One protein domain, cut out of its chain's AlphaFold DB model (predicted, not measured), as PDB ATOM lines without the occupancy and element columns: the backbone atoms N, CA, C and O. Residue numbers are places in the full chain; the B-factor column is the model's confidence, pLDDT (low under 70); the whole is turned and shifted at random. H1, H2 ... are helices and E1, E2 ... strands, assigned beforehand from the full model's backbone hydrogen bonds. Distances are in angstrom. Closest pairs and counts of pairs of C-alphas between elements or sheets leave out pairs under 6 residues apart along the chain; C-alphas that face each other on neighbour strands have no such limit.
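Overview. This is residues 100 to 122 and 163 to 312 of the 680 residues of the protein "Putative Substrate of the Dot/Icm secretion system" of Legionella spiritensis (UniProt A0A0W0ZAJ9). A curled four-stranded sheet, built of the hairpins E1-E2 and E3-E4, reaches from one end of a long body toward its middle, where helix H2 covers part of E4 and a pair of touching helices, H1 and H5, meets at a steep tilt. The other end is mostly loops, with the short helix H3 far out among them. The printed part has 173 residues, with four named strands and five named helices in the order E1 E2 H1 H2 E3 E4 H3 H4 H5; the sheet runs E2 E1 E3 E4, antiparallel throughout. The class is mixed, helices and strands, though under half of the residues, 73, are in named elements. The whole is compact, with a radius of gyration of the C-alphas of 16.9 A, and spans 50 by 33 by 30 A, only just elongated.

Along the chain. E1, residues 103 to 108, begins at C-alpha 103 (249.413, 121.867, 181.712), and E2 is residues 114 to 119. After the cut come H1, residues 174 to 183, 14.4 A long, and H2, residues 191 to 203, 17.7 A. E3, residues 214 to 221, is 21.7 A long, and E4, residues 224 to 231, is 23.0 A. H3 is residues 250 to 254 and H4 residues 264 to 268. H5, residues 301 to 312, 17.4 A, ends at C-alpha 312 (229.951, 118.750, 160.783).

Arrangement. The sheet is strongly twisted, with edge strands E2 and E4. In the hairpin E1-E2, N 105 and O 117 are 2.9 A apart, within hydrogen-bond range; between E1 and E3, N 104 and O 218 are at 2.9 A; in the hairpin E3-E4, N 217 and O 228 are at 3.0 A. H2 on one face of the sheet makes two layers, a helix over a sheet: its height over the sheet is 7.4 A, and it lies over E4, along the strands at 3 degrees on the local plane, the closest C-alphas being those of Ser 193 and Phe 229, 5.3 A. H1 only grazes the sheet, with residues 178 to 182. H5, with residues 302 to 307 alone, touches H1 at a steep tilt of 40 degrees, the same way; their closest C-alphas, of Ala 176 and Glu 303, are 4.9 A apart. H3 and H4 are not on the sheet and touch no helix. Every O i to N i+4 pair is within hydrogen-bond range in H1, H2 and H4; H5 has 6 of 8, and H3 has 0 of 1 but 2 of 2 O i to N i+3 pairs.

Size, cuts and confidence. The C-alphas farthest apart, of Pro 122 and Gly 256, are 51.9 A apart. Residues 123 to 162 are not printed, and C-alphas 122 and 163 lie 12.6 A apart across the cut. The links E4 to H3 and H4 to H5 are long. Mean pLDDT of the printed part is 86.7; 21 residues are under 70, among them 116 to 122 and 287 to 293.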
ATOM      1  N   ASP A 100     245.730 118.241 190.695       80.06
ATOM      2  CA  ASP A 100     246.980 117.685 190.172       80.06
ATOM      3  C   ASP A 100     247.107 117.807 188.638       80.06
ATOM      4  O   ASP A 100     247.945 117.156 188.007       80.06
ATOM      5  N   ALA A 101     246.284 118.655 188.012       85.50
ATOM      6  CA  ALA A 101     246.308 118.864 186.575       85.50
ATOM      7  C   ALA A 101     247.680 119.354 186.085       85.50
ATOM      8  O   ALA A 101     248.235 120.351 186.544       85.50
ATOM      9  N   THR A 102     248.201 118.665 185.072       89.06
ATOM     10  CA  THR A 102     249.405 119.082 184.346       89.06
ATOM     11  C   THR A 102     249.001 119.897 183.123       89.06
ATOM     12  O   THR A 102     248.090 119.502 182.396       89.06
ATOM     13  N   PHE A 103     249.695 121.001 182.856       91.38
ATOM     14  CA  PHE A 103     249.413 121.867 181.712       91.38
ATOM     15  C   PHE A 103     250.484 121.712 180.628       91.38
ATOM     16  O   PHE A 103     251.540 121.112 180.828       91.38
ATOM     17  N   TYR A 104     250.223 122.244 179.440       90.50
ATOM     18  CA  TYR A 104     251.250 122.357 178.408       90.50
ATOM     19  C   TYR A 104     251.504 123.807 178.049       90.50
ATOM     20  O   TYR A 104     250.599 124.642 178.040       90.50
ATOM     21  N   LYS A 105     252.752 124.075 177.676       90.12
ATOM     22  CA  LYS A 105     253.185 125.352 177.130       90.12
ATOM     23  C   LYS A 105     253.426 125.202 175.631       90.12
ATOM     24  O   LYS A 105     254.009 124.225 175.164       90.12
ATOM     25  N   LEU A 106     252.975 126.188 174.872       85.44
ATOM     26  CA  LEU A 106     253.329 126.367 173.472       85.44
ATOM     27  C   LEU A 106     254.673 127.100 173.385       85.44
ATOM     28  O   LEU A 106     254.801 128.232 173.857       85.44
ATOM     29  N   VAL A 107     255.665 126.458 172.769       81.81
ATOM     30  CA  VAL A 107     256.997 127.014 172.501       81.81
ATOM     31  C   VAL A 107     257.080 127.383 171.023       81.81
ATOM     32  O   VAL A 107     256.791 126.563 170.152       81.81
ATOM     33  N   ARG A 108     257.451 128.633 170.724       71.25
ATOM     34  CA  ARG A 108     257.692 129.079 169.343       71.25
ATOM     35  C   ARG A 108     259.050 128.570 168.865       71.25
ATOM     36  O   ARG A 108     260.073 128.994 169.388       71.25
ATOM     37  N   GLU A 109     259.052 127.752 167.819       70.25
ATOM     38  CA  GLU A 109     260.256 127.302 167.105       70.25
ATOM     39  C   GLU A 109     260.392 128.082 165.776       70.25
ATOM     40  O   GLU A 109     260.448 127.526 164.687       70.25
ATOM     41  N   GLY A 110     260.373 129.420 165.845       60.31
ATOM     42  CA  GLY A 110     260.440 130.316 164.678       60.31
ATOM     43  C   GLY A 110     259.126 131.048 164.369       60.31
ATOM     44  O   GLY A 110     258.217 131.102 165.197       60.31
ATOM     45  N   LYS A 111     259.021 131.668 163.179       53.09
ATOM     46  CA  LYS A 111     257.884 132.556 162.841       53.09
ATOM     47  C   LYS A 111     256.534 131.824 162.757       53.09
ATOM     48  O   LYS A 111     255.529 132.429 163.113       53.09
ATOM     49  N   ASN A 112     256.519 130.548 162.348       53.59
ATOM     50  CA  ASN A 112     255.288 129.791 162.060       53.59
ATOM     51  C   ASN A 112     255.259 128.350 162.620       53.59
ATOM     52  O   ASN A 112     254.337 127.605 162.296       53.59
ATOM     53  N   GLN A 113     256.239 127.932 163.428       56.44
ATOM     54  CA  GLN A 113     256.250 126.599 164.047       56.44
ATOM     55  C   GLN A 113     256.015 126.711 165.551       56.44
ATOM     56  O   GLN A 113     256.607 127.552 166.231       56.44
ATOM     57  N   ILE A 114     255.118 125.870 166.059       63.81
ATOM     58  CA  ILE A 114     254.790 125.789 167.478       63.81
ATOM     59  C   ILE A 114     254.966 124.342 167.912       63.81
ATOM     60  O   ILE A 114     254.330 123.445 167.356       63.81
ATOM     61  N   ARG A 115     255.807 124.133 168.923       74.56
ATOM     62  CA  ARG A 115     255.969 122.853 169.603       74.56
ATOM     63  C   ARG A 115     255.241 122.892 170.940       74.56
ATOM     64  O   ARG A 115     255.213 123.916 171.618       74.56
ATOM     65  N   ILE A 116     254.651 121.764 171.317       69.94
ATOM     66  CA  ILE A 116     254.021 121.588 172.624       69.94
ATOM     67  C   ILE A 116     255.078 121.018 173.575       69.94
ATOM     68  O   ILE A 116     255.645 119.961 173.297       69.94
ATOM     69  N   SER A 117     255.354 121.713 174.677       66.12
ATOM     70  CA  SER A 117     256.231 121.241 175.753       66.12
ATOM     71  C   SER A 117     255.431 121.002 177.033       66.12
ATOM     72  O   SER A 117     254.513 121.763 177.347       66.12
ATOM     73  N   HIS A 118     255.784 119.960 177.785       57.91
ATOM     74  CA  HIS A 118     255.190 119.684 179.097       57.91
ATOM     75  C   HIS A 118     255.469 120.822 180.090       57.91
ATOM     76  O   HIS A 118     256.578 121.354 180.120       57.91
ATOM     77  N   PHE A 119     254.466 121.179 180.897       51.66
ATOM     78  CA  PHE A 119     254.573 122.144 181.990       51.66
ATOM     79  C   PHE A 119     253.894 121.582 183.250       51.66
ATOM     80  O   PHE A 119     252.688 121.341 183.277       51.66
ATOM     81  N   VAL A 120     254.662 121.340 184.308       53.44
ATOM     82  CA  VAL A 120     254.113 120.821 185.570       53.44
ATOM     83  C   VAL A 120     253.649 122.005 186.414       53.44
ATOM     84  O   VAL A 120     254.456 122.873 186.735       53.44
ATOM     85  N   SER A 121     252.353 122.062 186.746       43.69
ATOM     86  CA  SER A 121     251.830 123.083 187.662       43.69
ATOM     87  C   SER A 121     252.353 122.826 189.077       43.69
ATOM     88  O   SER A 121     252.352 121.668 189.504       43.69
ATOM     89  N   PRO A 122     252.748 123.857 189.839       43.34
ATOM     90  CA  PRO A 122     252.927 123.711 191.279       43.34
ATOM     91  C   PRO A 122     251.579 123.421 191.964       43.34
ATOM     92  O   PRO A 122     250.511 123.713 191.412       43.34
ATOM     93  N   PRO A 163     249.849 128.435 181.627       91.19
ATOM     94  CA  PRO A 163     249.918 129.072 180.314       91.19
ATOM     95  C   PRO A 163     248.530 129.334 179.714       91.19
ATOM     96  O   PRO A 163     247.807 128.409 179.339       91.19
ATOM     97  N   ILE A 164     248.180 130.616 179.585       92.94
ATOM     98  CA  ILE A 164     246.926 131.089 178.987       92.94
ATOM     99  C   ILE A 164     247.209 131.784 177.654       92.94
ATOM    100  O   ILE A 164     248.082 132.648 177.567       92.94
ATOM    101  N   TYR A 165     246.433 131.438 176.628       95.00
ATOM    102  CA  TYR A 165     246.625 131.920 175.266       95.00
ATOM    103  C   TYR A 165     245.360 132.556 174.692       95.00
ATOM    104  O   TYR A 165     244.247 132.133 174.992       95.00
ATOM    105  N   PHE A 166     245.534 133.537 173.807       94.69
ATOM    106  CA  PHE A 166     244.457 134.151 173.024       94.69
ATOM    107  C   PHE A 166     244.723 134.006 171.532       94.69
ATOM    108  O   PHE A 166     245.870 134.069 171.087       94.69
ATOM    109  N   LEU A 167     243.671 133.838 170.728       92.88
ATOM    110  CA  LEU A 167     243.816 133.594 169.288       92.88
ATOM    111  C   LEU A 167     244.525 134.747 168.553       92.88
ATOM    112  O   LEU A 167     245.201 134.511 167.554       92.88
ATOM    113  N   ASN A 168     244.426 135.983 169.050       91.69
ATOM    114  CA  ASN A 168     245.086 137.153 168.454       91.69
ATOM    115  C   ASN A 168     246.607 137.194 168.684       91.69
ATOM    116  O   ASN A 168     247.284 138.025 168.080       91.69
ATOM    117  N   GLN A 169     247.145 136.333 169.552       91.19
ATOM    118  CA  GLN A 169     248.586 136.218 169.816       91.19
ATOM    119  C   GLN A 169     249.310 135.375 168.750       91.19
ATOM    120  O   GLN A 169     250.545 135.342 168.701       91.19
ATOM    121  N   PHE A 170     248.555 134.696 167.884       89.38
ATOM    122  CA  PHE A 170     249.071 133.803 166.851       89.38
ATOM    123  C   PHE A 170     248.819 134.350 165.448       89.38
ATOM    124  O   PHE A 170     248.039 135.278 165.235       89.38
ATOM    125  N   ALA A 171     249.510 133.763 164.469       85.88
ATOM    126  CA  ALA A 171     249.334 134.125 163.072       85.88
ATOM    127  C   ALA A 171     247.885 133.856 162.604       85.88
ATOM    128  O   ALA A 171     247.257 132.894 163.059       85.88
ATOM    129  N   PRO A 172     247.342 134.657 161.668       85.88
ATOM    130  CA  PRO A 172     246.039 134.377 161.067       85.88
ATOM    131  C   PRO A 172     245.977 132.951 160.502       85.88
ATOM    132  O   PRO A 172     246.917 132.518 159.840       85.88
ATOM    133  N   GLY A 173     244.877 132.227 160.736       87.62
ATOM    134  CA  GLY A 173     244.780 130.809 160.354       87.62
ATOM    135  C   GLY A 173     245.126 129.826 161.472       87.62
ATOM    136  O   GLY A 173     244.901 128.633 161.305       87.62
ATOM    137  N   PHE A 174     245.621 130.291 162.625       91.81
ATOM    138  CA  PHE A 174     246.086 129.403 163.692       91.81
ATOM    139  C   PHE A 174     245.025 128.414 164.201       91.81
ATOM    140  O   PHE A 174     245.344 127.247 164.421       91.81
ATOM    141  N   PHE A 175     243.758 128.827 164.324       95.25
ATOM    142  CA  PHE A 175     242.692 127.899 164.717       95.25
ATOM    143  C   PHE A 175     242.511 126.749 163.708       95.25
ATOM    144  O   PHE A 175     242.271 125.616 164.116       95.25
ATOM    145  N   ALA A 176     242.706 126.999 162.407       95.06
ATOM    146  CA  ALA A 176     242.672 125.942 161.395       95.06
ATOM    147  C   ALA A 176     243.798 124.922 161.606       95.06
ATOM    148  O   ALA A 176     243.567 123.719 161.516       95.06
ATOM    149  N   SER A 177     244.996 125.393 161.961       93.19
ATOM    150  CA  SER A 177     246.120 124.523 162.317       93.19
ATOM    151  C   SER A 177     245.839 123.700 163.577       93.19
ATOM    152  O   SER A 177     246.174 122.516 163.610       93.19
ATOM    153  N   LEU A 178     245.201 124.291 164.596       94.12
ATOM    154  CA  LEU A 178     244.780 123.560 165.795       94.12
ATOM    155  C   LEU A 178     243.760 122.468 165.452       94.12
ATOM    156  O   LEU A 178     243.931 121.323 165.864       94.12
ATOM    157  N   LEU A 179     242.731 122.791 164.665       95.88
ATOM    158  CA  LEU A 179     241.718 121.811 164.274       95.88
ATOM    159  C   LEU A 179     242.332 120.670 163.449       95.88
ATOM    160  O   LEU A 179     242.077 119.504 163.732       95.88
ATOM    161  N   ALA A 180     243.215 120.983 162.497       94.12
ATOM    162  CA  ALA A 180     243.930 119.971 161.723       94.12
ATOM    163  C   ALA A 180     244.810 119.066 162.607       94.12
ATOM    164  O   ALA A 180     244.885 117.860 162.381       94.12
ATOM    165  N   ALA A 181     245.460 119.616 163.639       92.88
ATOM    166  CA  ALA A 181     246.221 118.822 164.602       92.88
ATOM    167  C   ALA A 181     245.317 117.901 165.443       92.88
ATOM    168  O   ALA A 181     245.712 116.770 165.734       92.88
ATOM    169  N   CYS A 182     244.110 118.357 165.794       95.44
ATOM    170  CA  CYS A 182     243.103 117.537 166.465       95.44
ATOM    171  C   CYS A 182     242.656 116.365 165.579       95.44
ATOM    172  O   CYS A 182     242.617 115.224 166.029       95.44
ATOM    173  N   GLU A 183     242.389 116.621 164.300       93.50
ATOM    174  CA  GLU A 183     241.984 115.593 163.328       93.50
ATOM    175  C   GLU A 183     243.086 114.567 163.046       93.50
ATOM    176  O   GLU A 183     242.807 113.404 162.770       93.50
ATOM    177  N   GLN A 184     244.349 114.978 163.163       94.50
ATOM    178  CA  GLN A 184     245.512 114.090 163.089       94.50
ATOM    179  C   GLN A 184     245.778 113.337 164.406       94.50
ATOM    180  O   GLN A 184     246.773 112.622 164.506       94.50
ATOM    181  N   GLY A 185     244.948 113.527 165.439       93.50
ATOM    182  CA  GLY A 185     245.095 112.885 166.748       93.50
ATOM    183  C   GLY A 185     246.305 113.355 167.564       93.50
ATOM    184  O   GLY A 185     246.658 112.702 168.549       93.50
ATOM    185  N   LYS A 186     246.948 114.464 167.168       92.25
ATOM    186  CA  LYS A 186     248.124 115.039 167.853       92.25
ATOM    187  C   LYS A 186     247.746 115.771 169.135       92.25
ATOM    188  O   LYS A 186     248.538 115.827 170.070       92.25
ATOM    189  N   ILE A 187     246.549 116.343 169.151       95.38
ATOM    190  CA  ILE A 187     245.934 117.000 170.300       95.38
ATOM    191  C   ILE A 187     244.473 116.571 170.391       95.38
ATOM    192  O   ILE A 187     243.916 116.030 169.437       95.38
ATOM    193  N   LEU A 188     243.850 116.832 171.531       97.06
ATOM    194  CA  LEU A 188     242.419 116.669 171.738       97.06
ATOM    195  C   LEU A 188     241.765 118.045 171.818       97.06
ATOM    196  O   LEU A 188     242.351 118.985 172.351       97.06
ATOM    197  N   PHE A 189     240.540 118.171 171.325       97.56
ATOM    198  CA  PHE A 189     239.705 119.336 171.591       97.56
ATOM    199  C   PHE A 189     238.689 118.996 172.671       97.56
ATOM    200  O   PHE A 189     237.964 118.008 172.570       97.56
ATOM    201  N   ASP A 190     238.577 119.858 173.678       98.00
ATOM    202  CA  ASP A 190     237.366 119.925 174.484       98.00
ATOM    203  C   ASP A 190     236.283 120.656 173.667       98.00
ATOM    204  O   ASP A 190     236.059 121.864 173.811       98.00
ATOM    205  N   PHE A 191     235.628 119.914 172.763       98.44
ATOM    206  CA  PHE A 191     234.527 120.421 171.932       98.44
ATOM    207  C   PHE A 191     233.376 120.991 172.752       98.44
ATOM    208  O   PHE A 191     232.621 121.827 172.262       98.44
ATOM    209  N   ASP A 192     233.254 120.549 173.993       97.94
ATOM    210  CA  ASP A 192     232.224 120.992 174.898       97.94
ATOM    211  C   ASP A 192     232.507 122.400 175.440       97.94
ATOM    212  O   ASP A 192     231.648 123.277 175.340       97.94
ATOM    213  N   SER A 193     233.747 122.685 175.845       98.44
ATOM    214  CA  SER A 193     234.173 124.055 176.163       98.44
ATOM    215  C   SER A 193     234.032 125.011 174.966       98.44
ATOM    216  O   SER A 193     233.550 126.140 175.103       98.44
ATOM    217  N   LEU A 194     234.358 124.531 173.760       98.62
ATOM    218  CA  LEU A 194     234.236 125.289 172.516       98.62
ATOM    219  C   LEU A 194     232.771 125.599 172.179       98.62
ATOM    220  O   LEU A 194     232.420 126.747 171.891       98.62
ATOM    221  N   ALA A 195     231.898 124.590 172.248       98.75
ATOM    222  CA  ALA A 195     230.464 124.752 172.041       98.75
ATOM    223  C   ALA A 195     229.857 125.690 173.090       98.75
ATOM    224  O   ALA A 195     229.072 126.568 172.732       98.75
ATOM    225  N   SER A 196     230.258 125.573 174.356       98.62
ATOM    226  CA  SER A 196     229.840 126.467 175.437       98.62
ATOM    227  C   SER A 196     230.113 127.939 175.110       98.62
ATOM    228  O   SER A 196     229.197 128.765 175.187       98.62
ATOM    229  N   VAL A 197     231.346 128.281 174.712       98.56
ATOM    230  CA  VAL A 197     231.731 129.663 174.369       98.56
ATOM    231  C   VAL A 197     230.894 130.204 173.211       98.56
ATOM    232  O   VAL A 197     230.308 131.287 173.314       98.56
ATOM    233  N   LEU A 198     230.797 129.444 172.118       98.62
ATOM    234  CA  LEU A 198     230.098 129.885 170.913       98.62
ATOM    235  C   LEU A 198     228.588 130.015 171.161       98.62
ATOM    236  O   LEU A 198     227.992 131.053 170.874       98.62
ATOM    237  N   THR A 199     227.953 128.990 171.728       98.69
ATOM    238  CA  THR A 199     226.502 129.004 171.975       98.69
ATOM    239  C   THR A 199     226.102 130.074 172.991       98.69
ATOM    240  O   THR A 199     225.050 130.696 172.820       98.69
ATOM    241  N   THR A 200     226.925 130.341 174.016       98.44
ATOM    242  CA  THR A 200     226.667 131.413 174.996       98.44
ATOM    243  C   THR A 200     226.730 132.776 174.324       98.44
ATOM    244  O   THR A 200     225.792 133.560 174.453       98.44
ATOM    245  N   SER A 201     227.779 133.018 173.536       97.81
ATOM    246  CA  SER A 201     227.963 134.270 172.795       97.81
ATOM    247  C   SER A 201     226.795 134.536 171.835       97.81
ATOM    248  O   SER A 201     226.266 135.644 171.781       97.81
ATOM    249  N   TYR A 202     226.306 133.505 171.138       97.75
ATOM    250  CA  TYR A 202     225.116 133.622 170.287       97.75
ATOM    251  C   TYR A 202     223.831 133.888 171.088       97.75
ATOM    252  O   TYR A 202     222.989 134.711 170.708       97.75
ATOM    253  N   THR A 203     223.660 133.173 172.202       97.44
ATOM    254  CA  THR A 203     222.456 133.271 173.034       97.44
ATOM    255  C   THR A 203     222.342 134.651 173.666       97.44
ATOM    256  O   THR A 203     221.260 135.229 173.629       97.44
ATOM    257  N   LEU A 204     223.449 135.185 174.185       96.75
ATOM    258  CA  LEU A 204     223.525 136.479 174.858       96.75
ATOM    259  C   LEU A 204     223.855 137.641 173.911       96.75
ATOM    260  O   LEU A 204     224.229 138.701 174.389       96.75
ATOM    261  N   GLU A 205     223.680 137.484 172.593       94.94
ATOM    262  CA  GLU A 205     223.819 138.577 171.611       94.94
ATOM    263  C   GLU A 205     225.180 139.301 171.691       94.94
ATOM    264  O   GLU A 205     225.239 140.523 171.579       94.94
ATOM    265  N   GLU A 206     226.262 138.549 171.908       93.50
ATOM    266  CA  GLU A 206     227.629 139.069 172.002       93.50
ATOM    267  C   GLU A 206     228.096 139.645 170.661       93.50
ATOM    268  O   GLU A 206     228.165 138.926 169.662       93.50
ATOM    269  N   ASP A 207     228.443 140.930 170.627       90.81
ATOM    270  CA  ASP A 207     228.911 141.605 169.409       90.81
ATOM    271  C   ASP A 207     230.445 141.729 169.331       90.81
ATOM    272  O   ASP A 207     230.981 142.196 168.320       90.81
ATOM    273  N   ASP A 208     231.167 141.301 170.373       90.44
ATOM    274  CA  ASP A 208     232.615 141.460 170.527       90.44
ATOM    275  C   ASP A 208     233.391 140.164 170.805       90.44
ATOM    276  O   ASP A 208     234.420 140.157 171.480       90.44
ATOM    277  N   LEU A 209     232.962 139.044 170.210       94.12
ATOM    278  CA  LEU A 209     233.702 137.775 170.248       94.12
ATOM    279  C   LEU A 209     234.928 137.792 169.313       94.12
ATOM    280  O   LEU A 209     235.101 136.930 168.452       94.12
ATOM    281  N   HIS A 210     235.793 138.797 169.435       92.56
ATOM    282  CA  HIS A 210     237.024 138.899 168.658       92.56
ATOM    283  C   HIS A 210     238.119 137.983 169.228       92.56
ATOM    284  O   HIS A 210     238.049 137.510 170.360       92.56
ATOM    285  N   LYS A 211     239.194 137.759 168.469       92.88
ATOM    286  CA  LYS A 211     240.265 136.802 168.817       92.88
ATOM    287  C   LYS A 211     241.042 137.090 170.110       92.88
ATOM    288  O   LYS A 211     241.829 136.261 170.544       92.88
ATOM    289  N   GLY A 212     240.885 138.284 170.672       92.06
ATOM    290  CA  GLY A 212     241.513 138.687 171.935       92.06
ATOM    291  C   GLY A 212     240.620 138.434 173.147       92.06
ATOM    292  O   GLY A 212     241.130 138.378 174.254       92.06
ATOM    293  N   ASN A 213     239.325 138.213 172.919       95.06
ATOM    294  CA  ASN A 213     238.354 137.834 173.945       95.06
ATOM    295  C   ASN A 213     238.113 136.319 173.946       95.06
ATOM    296  O   ASN A 213     237.521 135.779 174.876       95.06
ATOM    297  N   PHE A 214     238.598 135.623 172.913       96.12
ATOM    298  CA  PHE A 214     238.519 134.179 172.757       96.12
ATOM    299  C   PHE A 214     239.884 133.535 173.027       96.12
ATOM    300  O   PHE A 214     240.822 133.678 172.232       96.12
ATOM    301  N   GLY A 215     239.992 132.842 174.160       96.94
ATOM    302  CA  GLY A 215     241.223 132.208 174.607       96.94
ATOM    303  C   GLY A 215     241.131 130.695 174.752       96.94
ATOM    304  O   GLY A 215     240.066 130.087 174.623       96.94
ATOM    305  N   PHE A 216     242.285 130.082 174.993       97.50
ATOM    306  CA  PHE A 216     242.419 128.661 175.272       97.50
ATOM    307  C   PHE A 216     243.639 128.372 176.156       97.50
ATOM    308  O   PHE A 216     244.564 129.180 176.265       97.50
ATOM    309  N   TYR A 217     243.644 127.199 176.774       96.31
ATOM    310  CA  TYR A 217     244.793 126.627 177.477       96.31
ATOM    311  C   TYR A 217     244.919 125.139 177.135       96.31
ATOM    312  O   TYR A 217     244.011 124.553 176.537       96.31
ATOM    313  N   LEU A 218     246.063 124.534 177.464       95.19
ATOM    314  CA  LEU A 218     246.323 123.120 177.201       95.19
ATOM    315  C   LEU A 218     246.509 122.361 178.510       95.19
ATOM    316  O   LEU A 218     247.355 122.734 179.319       95.19
ATOM    317  N   ILE A 219     245.764 121.272 178.674       94.56
ATOM    318  CA  ILE A 219     245.816 120.376 179.836       94.56
ATOM    319  C   ILE A 219     246.170 118.952 179.398       94.56
ATOM    320  O   ILE A 219     245.879 118.550 178.272       94.56
ATOM    321  N   ASN A 220     246.819 118.191 180.272       92.31
ATOM    322  CA  ASN A 220     247.064 116.766 180.098       92.31
ATOM    323  C   ASN A 220     245.794 115.954 180.329       92.31
ATOM    324  O   ASN A 220     245.245 115.957 181.425       92.31
ATOM    325  N   ASP A 221     245.364 115.241 179.293       91.12
ATOM    326  CA  ASP A 221     244.276 114.270 179.345       91.12
ATOM    327  C   ASP A 221     244.829 112.917 178.878       91.12
ATOM    328  O   ASP A 221     245.048 112.687 177.685       91.12
ATOM    329  N   GLY A 222     245.176 112.052 179.836       87.88
ATOM    330  CA  GLY A 222     245.713 110.715 179.554       87.88
ATOM    331  C   GLY A 222     247.027 110.702 178.756       87.88
ATOM    332  O   GLY A 222     247.219 109.838 177.902       87.88
ATOM    333  N   GLY A 223     247.922 111.667 178.983       88.44
ATOM    334  CA  GLY A 223     249.201 111.800 178.274       88.44
ATOM    335  C   GLY A 223     249.120 112.591 176.964       88.44
ATOM    336  O   GLY A 223     250.142 112.767 176.299       88.44
ATOM    337  N   LYS A 224     247.930 113.074 176.574       91.44
ATOM    338  CA  LYS A 224     247.726 113.878 175.364       91.44
ATOM    339  C   LYS A 224     247.368 115.329 175.706       91.44
ATOM    340  O   LYS A 224     246.553 115.557 176.601       91.44
ATOM    341  N   PRO A 225     247.892 116.321 174.959       94.50
ATOM    342  CA  PRO A 225     247.471 117.706 175.114       94.50
ATOM    343  C   PRO A 225     246.024 117.896 174.666       94.50
ATOM    344  O   PRO A 225     245.692 117.662 173.502       94.50
ATOM    345  N   LYS A 226     245.177 118.372 175.573       96.69
ATOM    346  CA  LYS A 226     243.793 118.754 175.313       96.69
ATOM    347  C   LYS A 226     243.637 120.264 175.365       96.69
ATOM    348  O   LYS A 226     244.012 120.897 176.345       96.69
ATOM    349  N   VAL A 227     243.075 120.832 174.307       97.62
ATOM    350  CA  VAL A 227     242.772 122.259 174.195       97.62
ATOM    351  C   VAL A 227     241.413 122.528 174.826       97.62
ATOM    352  O   VAL A 227     240.407 121.980 174.374       97.62
ATOM    353  N   VAL A 228     241.390 123.390 175.841       97.94
ATOM    354  CA  VAL A 228     240.165 123.864 176.494       97.94
ATOM    355  C   VAL A 228     239.988 125.343 176.193       97.94
ATOM    356  O   VAL A 228     240.923 126.133 176.324       97.94
ATOM    357  N   PHE A 229     238.789 125.710 175.765       98.38
ATOM    358  CA  PHE A 229     238.448 127.036 175.273       98.38
ATOM    359  C   PHE A 229     237.698 127.845 176.331       98.38
ATOM    360  O   PHE A 229     236.826 127.322 177.017       98.38
ATOM    361  N   PHE A 230     237.992 129.138 176.430       98.00
ATOM    362  CA  PHE A 230     237.327 130.055 177.355       98.00
ATOM    363  C   PHE A 230     237.086 131.418 176.696       98.00
ATOM    364  O   PHE A 230     237.620 131.721 175.623       98.00
ATOM    365  N   LYS A 231     236.280 132.258 177.346       96.56
ATOM    366  CA  LYS A 231     236.032 133.634 176.908       96.56
ATOM    367  C   LYS A 231     236.219 134.605 178.070       96.56
ATOM    368  O   LYS A 231     235.835 134.303 179.195       96.56
ATOM    369  N   ILE A 232     236.761 135.779 177.773       95.38
ATOM    370  CA  ILE A 232     236.768 136.942 178.668       95.38
ATOM    371  C   ILE A 232     236.066 138.120 177.997       95.38
ATOM    372  O   ILE A 232     235.763 138.050 176.809       95.38
ATOM    373  N   ASP A 233     235.894 139.195 178.759       90.56
ATOM    374  CA  ASP A 233     235.350 140.476 178.309       90.56
ATOM    375  C   ASP A 233     233.907 140.381 177.787       90.56
ATOM    376  O   ASP A 233     233.611 139.788 176.744       90.56
ATOM    377  N   HIS A 234     232.974 140.931 178.559       92.94
ATOM    378  CA  HIS A 234     231.535 140.768 178.329       92.94
ATOM    379  C   HIS A 234     230.824 142.113 178.180       92.94
ATOM    380  O   HIS A 234     229.612 142.178 178.349       92.94
ATOM    381  N   ASP A 235     231.560 143.181 177.857       87.25
ATOM    382  CA  ASP A 235     231.054 144.557 177.799       87.25
ATOM    383  C   ASP A 235     230.041 144.810 176.661       87.25
ATOM    384  O   ASP A 235     229.291 145.787 176.708       87.25
ATOM    385  N   LEU A 236     229.980 143.927 175.655       88.25
ATOM    386  CA  LEU A 236     229.096 144.028 174.484       88.25
ATOM    387  C   LEU A 236     228.127 142.843 174.321       88.25
ATOM    388  O   LEU A 236     227.669 142.546 173.211       88.25
ATOM    389  N   MET A 237     227.736 142.223 175.438       93.19
ATOM    390  CA  MET A 237     226.583 141.319 175.499       93.19
ATOM    391  C   MET A 237     225.246 142.066 175.460       93.19
ATOM    392  O   MET A 237     225.151 143.263 175.723       93.19
ATOM    393  N   LEU A 238     224.179 141.334 175.125       92.44
ATOM    394  CA  LEU A 238     222.824 141.853 174.927       92.44
ATOM    395  C   LEU A 238     222.841 143.056 173.980       92.44
ATOM    396  O   LEU A 238     222.203 144.081 174.236       92.44
ATOM    397  N   SER A 239     223.617 142.928 172.897       89.19
ATOM    398  CA  SER A 239     223.973 144.048 172.036       89.19
ATOM    399  C   SER A 239     222.745 144.688 171.393       89.19
ATOM    400  O   SER A 239     222.584 145.907 171.427       89.19
ATOM    401  N   ASP A 240     221.805 143.869 170.906       86.88
ATOM    402  CA  ASP A 240     220.530 144.367 170.389       86.88
ATOM    403  C   ASP A 240     219.625 144.877 171.508       86.88
ATOM    404  O   ASP A 240     219.052 145.959 171.404       86.88
ATOM    405  N   SER A 241     219.505 144.117 172.591       85.69
ATOM    406  CA  SER A 241     218.478 144.352 173.605       85.69
ATOM    407  C   SER A 241     218.774 145.541 174.532       85.69
ATOM    408  O   SER A 241     217.853 146.264 174.917       85.69
ATOM    409  N   ILE A 242     220.044 145.759 174.892       87.50
ATOM    410  CA  ILE A 242     220.473 146.750 175.893       87.50
ATOM    411  C   ILE A 242     221.496 147.711 175.300       87.50
ATOM    412  O   ILE A 242     221.212 148.912 175.232       87.50
ATOM    413  N   MET A 243     222.641 147.207 174.826       86.25
ATOM    414  CA  MET A 243     223.761 148.073 174.427       86.25
ATOM    415  C   MET A 243     223.411 148.991 173.261       86.25
ATOM    416  O   MET A 243     223.871 150.128 173.238       86.25
ATOM    417  N   SER A 244     222.498 148.577 172.379       81.81
ATOM    418  CA  SER A 244     221.984 149.391 171.271       81.81
ATOM    419  C   SER A 244     221.355 150.733 171.676       81.81
ATOM    420  O   SER A 244     221.053 151.535 170.790       81.81
ATOM    421  N   HIS A 245     221.176 151.017 172.970       78.75
ATOM    422  CA  HIS A 245     220.710 152.308 173.489       78.75
ATOM    423  C   HIS A 245     221.820 153.218 174.038       78.75
ATOM    424  O   HIS A 245     221.574 154.411 174.186       78.75
ATOM    425  N   GLY A 246     222.997 152.676 174.368       70.44
ATOM    426  CA  GLY A 246     224.096 153.421 175.006       70.44
ATOM    427  C   GLY A 246     225.419 153.364 174.243       70.44
ATOM    428  O   GLY A 246     226.270 154.230 174.413       70.44
ATOM    429  N   TYR A 247     225.590 152.373 173.368       71.94
ATOM    430  CA  TYR A 247     226.779 152.206 172.548       71.94
ATOM    431  C   TYR A 247     226.408 151.578 171.202       71.94
ATOM    432  O   TYR A 247     225.809 150.507 171.137       71.94
ATOM    433  N   ALA A 248     226.784 152.224 170.102       63.06
ATOM    434  CA  ALA A 248     226.647 151.637 168.777       63.06
ATOM    435  C   ALA A 248     227.896 151.874 167.944       63.06
ATOM    436  O   ALA A 248     228.362 152.999 167.775       63.06
ATOM    437  N   ARG A 249     228.380 150.797 167.326       72.31
ATOM    438  CA  ARG A 249     229.323 150.900 166.216       72.31
ATOM    439  C   ARG A 249     228.595 151.480 165.008       72.31
ATOM    440  O   ARG A 249     227.414 151.200 164.805       72.31
ATOM    441  N   VAL A 250     229.304 152.221 164.157       70.44
ATOM    442  CA  VAL A 250     228.727 152.820 162.934       70.44
ATOM    443  C   VAL A 250     228.070 151.760 162.039       70.44
ATOM    444  O   VAL A 250     227.009 151.999 161.466       70.44
ATOM    445  N   ALA A 251     228.652 150.558 161.963       67.62
ATOM    446  CA  ALA A 251     228.063 149.430 161.237       67.62
ATOM    447  C   ALA A 251     226.653 149.074 161.748       67.62
ATOM    448  O   ALA A 251     225.760 148.773 160.953       67.62
ATOM    449  N   ASN A 252     226.428 149.216 163.054       74.69
ATOM    450  CA  ASN A 252     225.179 148.854 163.707       74.69
ATOM    451  C   ASN A 252     224.064 149.873 163.423       74.69
ATOM    452  O   ASN A 252     222.890 149.570 163.595       74.69
ATOM    453  N   TRP A 253     224.372 151.068 162.908       71.88
ATOM    454  CA  TRP A 253     223.341 152.051 162.545       71.88
ATOM    455  C   TRP A 253     222.493 151.601 161.352       71.88
ATOM    456  O   TRP A 253     221.352 152.034 161.202       71.88
ATOM    457  N   ARG A 254     223.036 150.705 160.515       73.81
ATOM    458  CA  ARG A 254     222.329 150.088 159.381       73.81
ATOM    459  C   ARG A 254     221.659 148.762 159.752       73.81
ATOM    460  O   ARG A 254     221.114 148.086 158.878       73.81
ATOM    461  N   HIS A 255     221.730 148.352 161.016       77.31
ATOM    462  CA  HIS A 255     221.064 147.145 161.479       77.31
ATOM    463  C   HIS A 255     219.548 147.360 161.514       77.31
ATOM    464  O   HIS A 255     219.041 148.333 162.069       77.31
ATOM    465  N   GLY A 256     218.831 146.441 160.864       70.88
ATOM    466  CA  GLY A 256     217.378 146.359 160.947       70.88
ATOM    467  C   GLY A 256     216.929 145.623 162.208       70.88
ATOM    468  O   GLY A 256     217.744 145.118 162.977       70.88
ATOM    469  N   THR A 257     215.617 145.484 162.359       71.75
ATOM    470  CA  THR A 257     214.945 144.904 163.538       71.75
ATOM    471  C   THR A 257     215.307 143.444 163.843       71.75
ATOM    472  O   THR A 257     215.016 142.940 164.921       71.75
ATOM    473  N   ASN A 258     215.957 142.761 162.897       79.94
ATOM    474  CA  ASN A 258     216.298 141.340 162.961       79.94
ATOM    475  C   ASN A 258     217.813 141.087 162.992       79.94
ATOM    476  O   ASN A 258     218.242 139.973 162.707       79.94
ATOM    477  N   ALA A 259     218.634 142.099 163.288       83.88
ATOM    478  CA  ALA A 259     220.088 141.968 163.194       83.88
ATOM    479  C   ALA A 259     220.675 140.874 164.093       83.88
ATOM    480  O   ALA A 259     221.684 140.296 163.726       83.88
ATOM    481  N   PHE A 260     220.026 140.541 165.209       89.31
ATOM    482  CA  PHE A 260     220.438 139.449 166.096       89.31
ATOM    483  C   PHE A 260     219.382 138.338 166.170       89.31
ATOM    484  O   PHE A 260     219.272 137.654 167.186       89.31
ATOM    485  N   ALA A 261     218.536 138.175 165.147       90.69
ATOM    486  CA  ALA A 261     217.428 137.222 165.189       90.69
ATOM    487  C   ALA A 261     217.899 135.777 165.436       90.69
ATOM    488  O   ALA A 261     218.896 135.329 164.874       90.69
ATOM    489  N   VAL A 262     217.142 135.026 166.244       96.06
ATOM    490  CA  VAL A 262     217.337 133.575 166.364       96.06
ATOM    491  C   VAL A 262     216.610 132.898 165.212       96.06
ATOM    492  O   VAL A 262     215.387 133.011 165.113       96.06
ATOM    493  N   THR A 263     217.337 132.202 164.339       96.94
ATOM    494  CA  THR A 263     216.750 131.572 163.150       96.94
ATOM    495  C   THR A 263     217.047 130.082 163.083       96.94
ATOM    496  O   THR A 263     218.033 129.581 163.621       96.94
ATOM    497  N   ARG A 264     216.169 129.349 162.386       97.31
ATOM    498  CA  ARG A 264     216.355 127.913 162.129       97.31
ATOM    499  C   ARG A 264     217.668 127.645 161.399       97.31
ATOM    500  O   ARG A 264     218.348 126.680 161.714       97.31
ATOM    501  N   ARG A 265     218.005 128.506 160.434       96.75
ATOM    502  CA  ARG A 265     219.191 128.372 159.587       96.75
ATOM    503  C   ARG A 265     220.477 128.520 160.398       96.75
ATOM    504  O   ARG A 265     221.358 127.678 160.257       96.75
ATOM    505  N   ASP A 266     220.542 129.518 161.277       97.69
ATOM    506  CA  ASP A 266     221.700 129.727 162.152       97.69
ATOM    507  C   ASP A 266     221.897 128.558 163.124       97.69
ATOM    508  O   ASP A 266     223.014 128.075 163.274       97.69
ATOM    509  N   LEU A 267     220.830 128.064 163.765       98.38
ATOM    510  CA  LEU A 267     220.941 126.968 164.739       98.38
ATOM    511  C   LEU A 267     221.281 125.616 164.088       98.38
ATOM    512  O   LEU A 267     222.053 124.833 164.653       98.38
ATOM    513  N   LEU A 268     220.727 125.344 162.901       97.31
ATOM    514  CA  LEU A 268     220.977 124.106 162.162       97.31
ATOM    515  C   LEU A 268     222.431 124.025 161.680       97.31
ATOM    516  O   LEU A 268     223.085 123.010 161.885       97.31
ATOM    517  N   HIS A 269     222.959 125.111 161.109       97.25
ATOM    518  CA  HIS A 269     224.319 125.159 160.554       97.25
ATOM    519  C   HIS A 269     225.366 125.734 161.518       97.25
ATOM    520  O   HIS A 269     226.489 126.046 161.116       97.25
ATOM    521  N   PHE A 270     225.004 125.893 162.789       98.38
ATOM    522  CA  PHE A 270     225.865 126.473 163.807       98.38
ATOM    523  C   PHE A 270     227.221 125.734 163.889       98.38
ATOM    524  O   PHE A 270     227.228 124.498 163.933       98.38
ATOM    525  N   PRO A 271     228.358 126.459 163.940       97.56
ATOM    526  CA  PRO A 271     228.487 127.877 164.300       97.56
ATOM    527  C   PRO A 271     228.438 128.859 163.124       97.56
ATOM    528  O   PRO A 271     228.704 130.046 163.315       97.56
ATOM    529  N   ARG A 272     228.095 128.403 161.912       97.12
ATOM    530  CA  ARG A 272     227.955 129.293 160.762       97.12
ATOM    531  C   ARG A 272     226.688 130.135 160.878       97.12
ATOM    532  O   ARG A 272     225.582 129.621 160.728       97.12
ATOM    533  N   LEU A 273     226.866 131.437 161.081       95.25
ATOM    534  CA  LEU A 273     225.765 132.400 161.078       95.25
ATOM    535  C   LEU A 273     225.480 132.902 159.662       95.25
ATOM    536  O   LEU A 273     226.389 133.259 158.912       95.25
ATOM    537  N   TYR A 274     224.200 132.923 159.312       93.31
ATOM    538  CA  TYR A 274     223.672 133.436 158.052       93.31
ATOM    539  C   TYR A 274     222.768 134.648 158.266       93.31
ATOM    540  O   TYR A 274     222.715 135.528 157.405       93.31
ATOM    541  N   ASP A 275     222.017 134.661 159.367       92.81
ATOM    542  CA  ASP A 275     221.010 135.678 159.657       92.81
ATOM    543  C   ASP A 275     221.484 136.674 160.713       92.81
ATOM    544  O   ASP A 275     221.359 137.887 160.511       92.81
ATOM    545  N   SER A 276     222.047 136.177 161.816       91.19
ATOM    546  CA  SER A 276     222.578 137.027 162.877       91.19
ATOM    547  C   SER A 276     223.847 137.765 162.435       91.19
ATOM    548  O   SER A 276     224.743 137.208 161.801       91.19
ATOM    549  N   ARG A 277     223.919 139.053 162.775       87.94
ATOM    550  CA  ARG A 277     224.915 140.031 162.313       87.94
ATOM    551  C   ARG A 277     225.882 140.443 163.418       87.94
ATOM    552  O   ARG A 277     226.284 141.603 163.475       87.94
ATOM    553  N   ASN A 278     226.252 139.498 164.281       89.06
ATOM    554  CA  ASN A 278     227.301 139.699 165.278       89.06
ATOM    555  C   ASN A 278     228.583 140.164 164.568       89.06
ATOM    556  O   ASN A 278     229.078 139.502 163.652       89.06
ATOM    557  N   TYR A 279     229.097 141.319 164.972       85.56
ATOM    558  CA  TYR A 279     230.153 142.036 164.273       85.56
ATOM    559  C   TYR A 279     231.491 141.300 164.339       85.56
ATOM    560  O   TYR A 279     232.158 141.118 163.316       85.56
ATOM    561  N   TYR A 280     231.877 140.844 165.534       88.50
ATOM    562  CA  TYR A 280     232.982 139.909 165.707       88.50
ATOM    563  C   TYR A 280     232.436 138.502 165.910       88.50
ATOM    564  O   TYR A 280     232.083 138.116 167.019       88.50
ATOM    565  N   TRP A 281     232.388 137.731 164.823       93.56
ATOM    566  CA  TRP A 281     232.004 136.325 164.862       93.56
ATOM    567  C   TRP A 281     232.940 135.461 164.004       93.56
ATOM    568  O   TRP A 281     233.258 135.872 162.883       93.56
ATOM    569  N   PRO A 282     233.353 134.262 164.466       94.12
ATOM    570  CA  PRO A 282     234.364 133.454 163.782       94.12
ATOM    571  C   PRO A 282     234.052 133.062 162.334       94.12
ATOM    572  O   PRO A 282     234.969 132.904 161.536       94.12
ATOM    573  N   THR A 283     232.773 132.926 161.970       93.81
ATOM    574  CA  THR A 283     232.358 132.512 160.614       93.81
ATOM    575  C   THR A 283     231.894 133.666 159.720       93.81
ATOM    576  O   THR A 283     231.396 133.423 158.621       93.81
ATOM    577  N   CYS A 284     231.989 134.915 160.185       85.50
ATOM    578  CA  CYS A 284     231.483 136.083 159.465       85.50
ATOM    579  C   CYS A 284     232.648 136.897 158.897       85.50
ATOM    580  O   CYS A 284     233.416 137.515 159.633       85.50
ATOM    581  N   LYS A 285     232.773 136.932 157.565       72.81
ATOM    582  CA  LYS A 285     233.827 137.709 156.902       72.81
ATOM    583  C   LYS A 285     233.537 139.207 157.003       72.81
ATOM    584  O   LYS A 285     232.469 139.671 156.607       72.81
ATOM    585  N   ARG A 286     234.523 139.985 157.457       70.75
ATOM    586  CA  ARG A 286     234.445 141.453 157.467       70.75
ATOM    587  C   ARG A 286     234.886 142.029 156.125       70.75
ATOM    588  O   ARG A 286     236.002 141.783 155.679       70.75
ATOM    589  N   THR A 287     234.024 142.832 155.507       57.50
ATOM    590  CA  THR A 287     234.350 143.601 154.291       57.50
ATOM    591  C   THR A 287     234.927 144.987 154.599       57.50
ATOM    592  O   THR A 287     235.599 145.559 153.752       57.50
ATOM    593  N   LEU A 288     234.716 145.512 155.816       56.19
ATOM    594  CA  LEU A 288     235.206 146.816 156.285       56.19
ATOM    595  C   LEU A 288     235.854 146.675 157.675       56.19
ATOM    596  O   LEU A 288     235.305 147.112 158.690       56.19
ATOM    597  N   ALA A 289     236.989 145.976 157.752       54.41
ATOM    598  CA  ALA A 289     237.802 145.970 158.967       54.41
ATOM    599  C   ALA A 289     238.726 147.192 158.998       54.41
ATOM    600  O   ALA A 289     239.288 147.555 157.967       54.41
ATOM    601  N   ASN A 290     238.887 147.821 160.167       57.47
ATOM    602  CA  ASN A 290     239.959 148.795 160.360       57.47
ATOM    603  C   ASN A 290     241.290 148.066 160.077       57.47
ATOM    604  O   ASN A 290     241.506 147.012 160.685       57.47
ATOM    605  N   PRO A 291     242.160 148.562 159.175       54.75
ATOM    606  CA  PRO A 291     243.421 147.899 158.825       54.75
ATOM    607  C   PRO A 291     244.298 147.551 160.038       54.75
ATOM    608  O   PRO A 291     245.064 146.593 159.998       54.75
ATOM    609  N   ILE A 292     244.147 148.299 161.133       58.16
ATOM    610  CA  ILE A 292     244.919 148.144 162.371       58.16
ATOM    611  C   ILE A 292     244.410 146.961 163.232       58.16
ATOM    612  O   ILE A 292     245.177 146.376 163.990       58.16
ATOM    613  N   ASP A 293     243.160 146.515 163.059       65.81
ATOM    614  CA  ASP A 293     242.535 145.438 163.855       65.81
ATOM    615  C   ASP A 293     242.676 144.033 163.228       65.81
ATOM    616  O   ASP A 293     241.957 143.091 163.591       65.81
ATOM    617  N   TYR A 294     243.593 143.844 162.274       72.88
ATOM    618  CA  TYR A 294     243.704 142.585 161.522       72.88
ATOM    619  C   TYR A 294     243.998 141.358 162.412       72.88
ATOM    620  O   TYR A 294     243.527 140.263 162.112       72.88
ATOM    621  N   LEU A 295     244.707 141.534 163.536       79.62
ATOM    622  CA  LEU A 295     244.989 140.455 164.500       79.62
ATOM    623  C   LEU A 295     243.791 140.105 165.388       79.62
ATOM    624  O   LEU A 295     243.684 138.978 165.864       79.62
ATOM    625  N   LYS A 296     242.875 141.051 165.622       83.81
ATOM    626  CA  LYS A 296     241.667 140.820 166.428       83.81
ATOM    627  C   LYS A 296     240.541 140.191 165.606       83.81
ATOM    628  O   LYS A 296     239.656 139.549 166.163       83.81
ATOM    629  N   THR A 297     240.572 140.360 164.287       85.88
ATOM    630  CA  THR A 297     239.495 139.969 163.372       85.88
ATOM    631  C   THR A 297     239.674 138.584 162.752       85.88
ATOM    632  O   THR A 297     240.787 138.094 162.554       85.88
ATOM    633  N   TYR A 298     238.549 137.957 162.396       89.25
ATOM    634  CA  TYR A 298     238.507 136.739 161.584       89.25
ATOM    635  C   TYR A 298     238.452 137.130 160.105       89.25
ATOM    636  O   TYR A 298     237.400 137.466 159.561       89.25
ATOM    637  N   THR A 299     239.616 137.175 159.464       86.50
ATOM    638  CA  THR A 299     239.756 137.561 158.048       86.50
ATOM    639  C   THR A 299     240.385 136.464 157.197       86.50
ATOM    640  O   THR A 299     240.242 136.490 155.974       86.50
ATOM    641  N   ASN A 300     241.046 135.488 157.825       89.56
ATOM    642  CA  ASN A 300     241.681 134.373 157.140       89.56
ATOM    643  C   ASN A 300     240.618 133.339 156.697       89.56
ATOM    644  O   ASN A 300     239.886 132.839 157.551       89.56
ATOM    645  N   PRO A 301     240.529 132.992 155.397       92.06
ATOM    646  CA  PRO A 301     239.543 132.027 154.911       92.06
ATOM    647  C   PRO A 301     239.678 130.629 155.522       92.06
ATOM    648  O   PRO A 301     238.672 130.061 155.920       92.06
ATOM    649  N   LEU A 302     240.903 130.109 155.681       92.69
ATOM    650  CA  LEU A 302     241.135 128.779 156.264       92.69
ATOM    651  C   LEU A 302     240.649 128.710 157.713       92.69
ATOM    652  O   LEU A 302     240.112 127.697 158.149       92.69
ATOM    653  N   GLU A 303     240.824 129.797 158.460       93.38
ATOM    654  CA  GLU A 303     240.315 129.920 159.825       93.38
ATOM    655  C   GLU A 303     238.788 129.916 159.876       93.38
ATOM    656  O   GLU A 303     238.199 129.176 160.661       93.38
ATOM    657  N   ILE A 304     238.153 130.725 159.023       95.12
ATOM    658  CA  ILE A 304     236.695 130.799 158.899       95.12
ATOM    659  C   ILE A 304     236.133 129.421 158.527       95.12
ATOM    660  O   ILE A 304     235.192 128.951 159.165       95.12
ATOM    661  N   ASP A 305     236.737 128.752 157.545       96.75
ATOM    662  CA  ASP A 305     236.329 127.423 157.091       96.75
ATOM    663  C   ASP A 305     236.513 126.368 158.188       96.75
ATOM    664  O   ASP A 305     235.639 125.519 158.371       96.75
ATOM    665  N   ALA A 306     237.583 126.452 158.987       97.12
ATOM    666  CA  ALA A 306     237.779 125.582 160.144       97.12
ATOM    667  C   ALA A 306     236.675 125.761 161.199       97.12
ATOM    668  O   ALA A 306     236.147 124.771 161.703       97.12
ATOM    669  N   PHE A 307     236.258 126.998 161.497       97.81
ATOM    670  CA  PHE A 307     235.106 127.231 162.374       97.81
ATOM    671  C   PHE A 307     233.801 126.705 161.769       97.81
ATOM    672  O   PHE A 307     233.013 126.085 162.479       97.81
ATOM    673  N   ILE A 308     233.567 126.901 160.467       97.81
ATOM    674  CA  ILE A 308     232.384 126.359 159.776       97.81
ATOM    675  C   ILE A 308     232.356 124.827 159.875       97.81
ATOM    676  O   ILE A 308     231.299 124.251 160.137       97.81
ATOM    677  N   ARG A 309     233.510 124.166 159.724       97.56
ATOM    678  CA  ARG A 309     233.649 122.705 159.777       97.56
ATOM    679  C   ARG A 309     233.298 122.102 161.136       97.56
ATOM    680  O   ARG A 309     232.866 120.956 161.179       97.56
ATOM    681  N   LEU A 310     233.356 122.861 162.234       98.12
ATOM    682  CA  LEU A 310     232.813 122.408 163.528       98.12
ATOM    683  C   LEU A 310     231.340 121.979 163.406       98.12
ATOM    684  O   LEU A 310     230.900 121.044 164.072       98.12
ATOM    685  N   GLY A 311     230.594 122.614 162.495       97.12
ATOM    686  CA  GLY A 311     229.209 122.284 162.170       97.12
ATOM    687  C   GLY A 311     228.984 120.837 161.714       97.12
ATOM    688  O   GLY A 311     227.863 120.346 161.797       97.12
ATOM    689  N   THR A 312     230.030 120.137 161.266       96.88
ATOM    690  CA  THR A 312     229.951 118.750 160.783       96.88
ATOM    691  C   THR A 312     230.557 117.733 161.753       96.88
ATOM    692  O   THR A 312     230.552 116.546 161.448       96.88
TER     693      THR A 312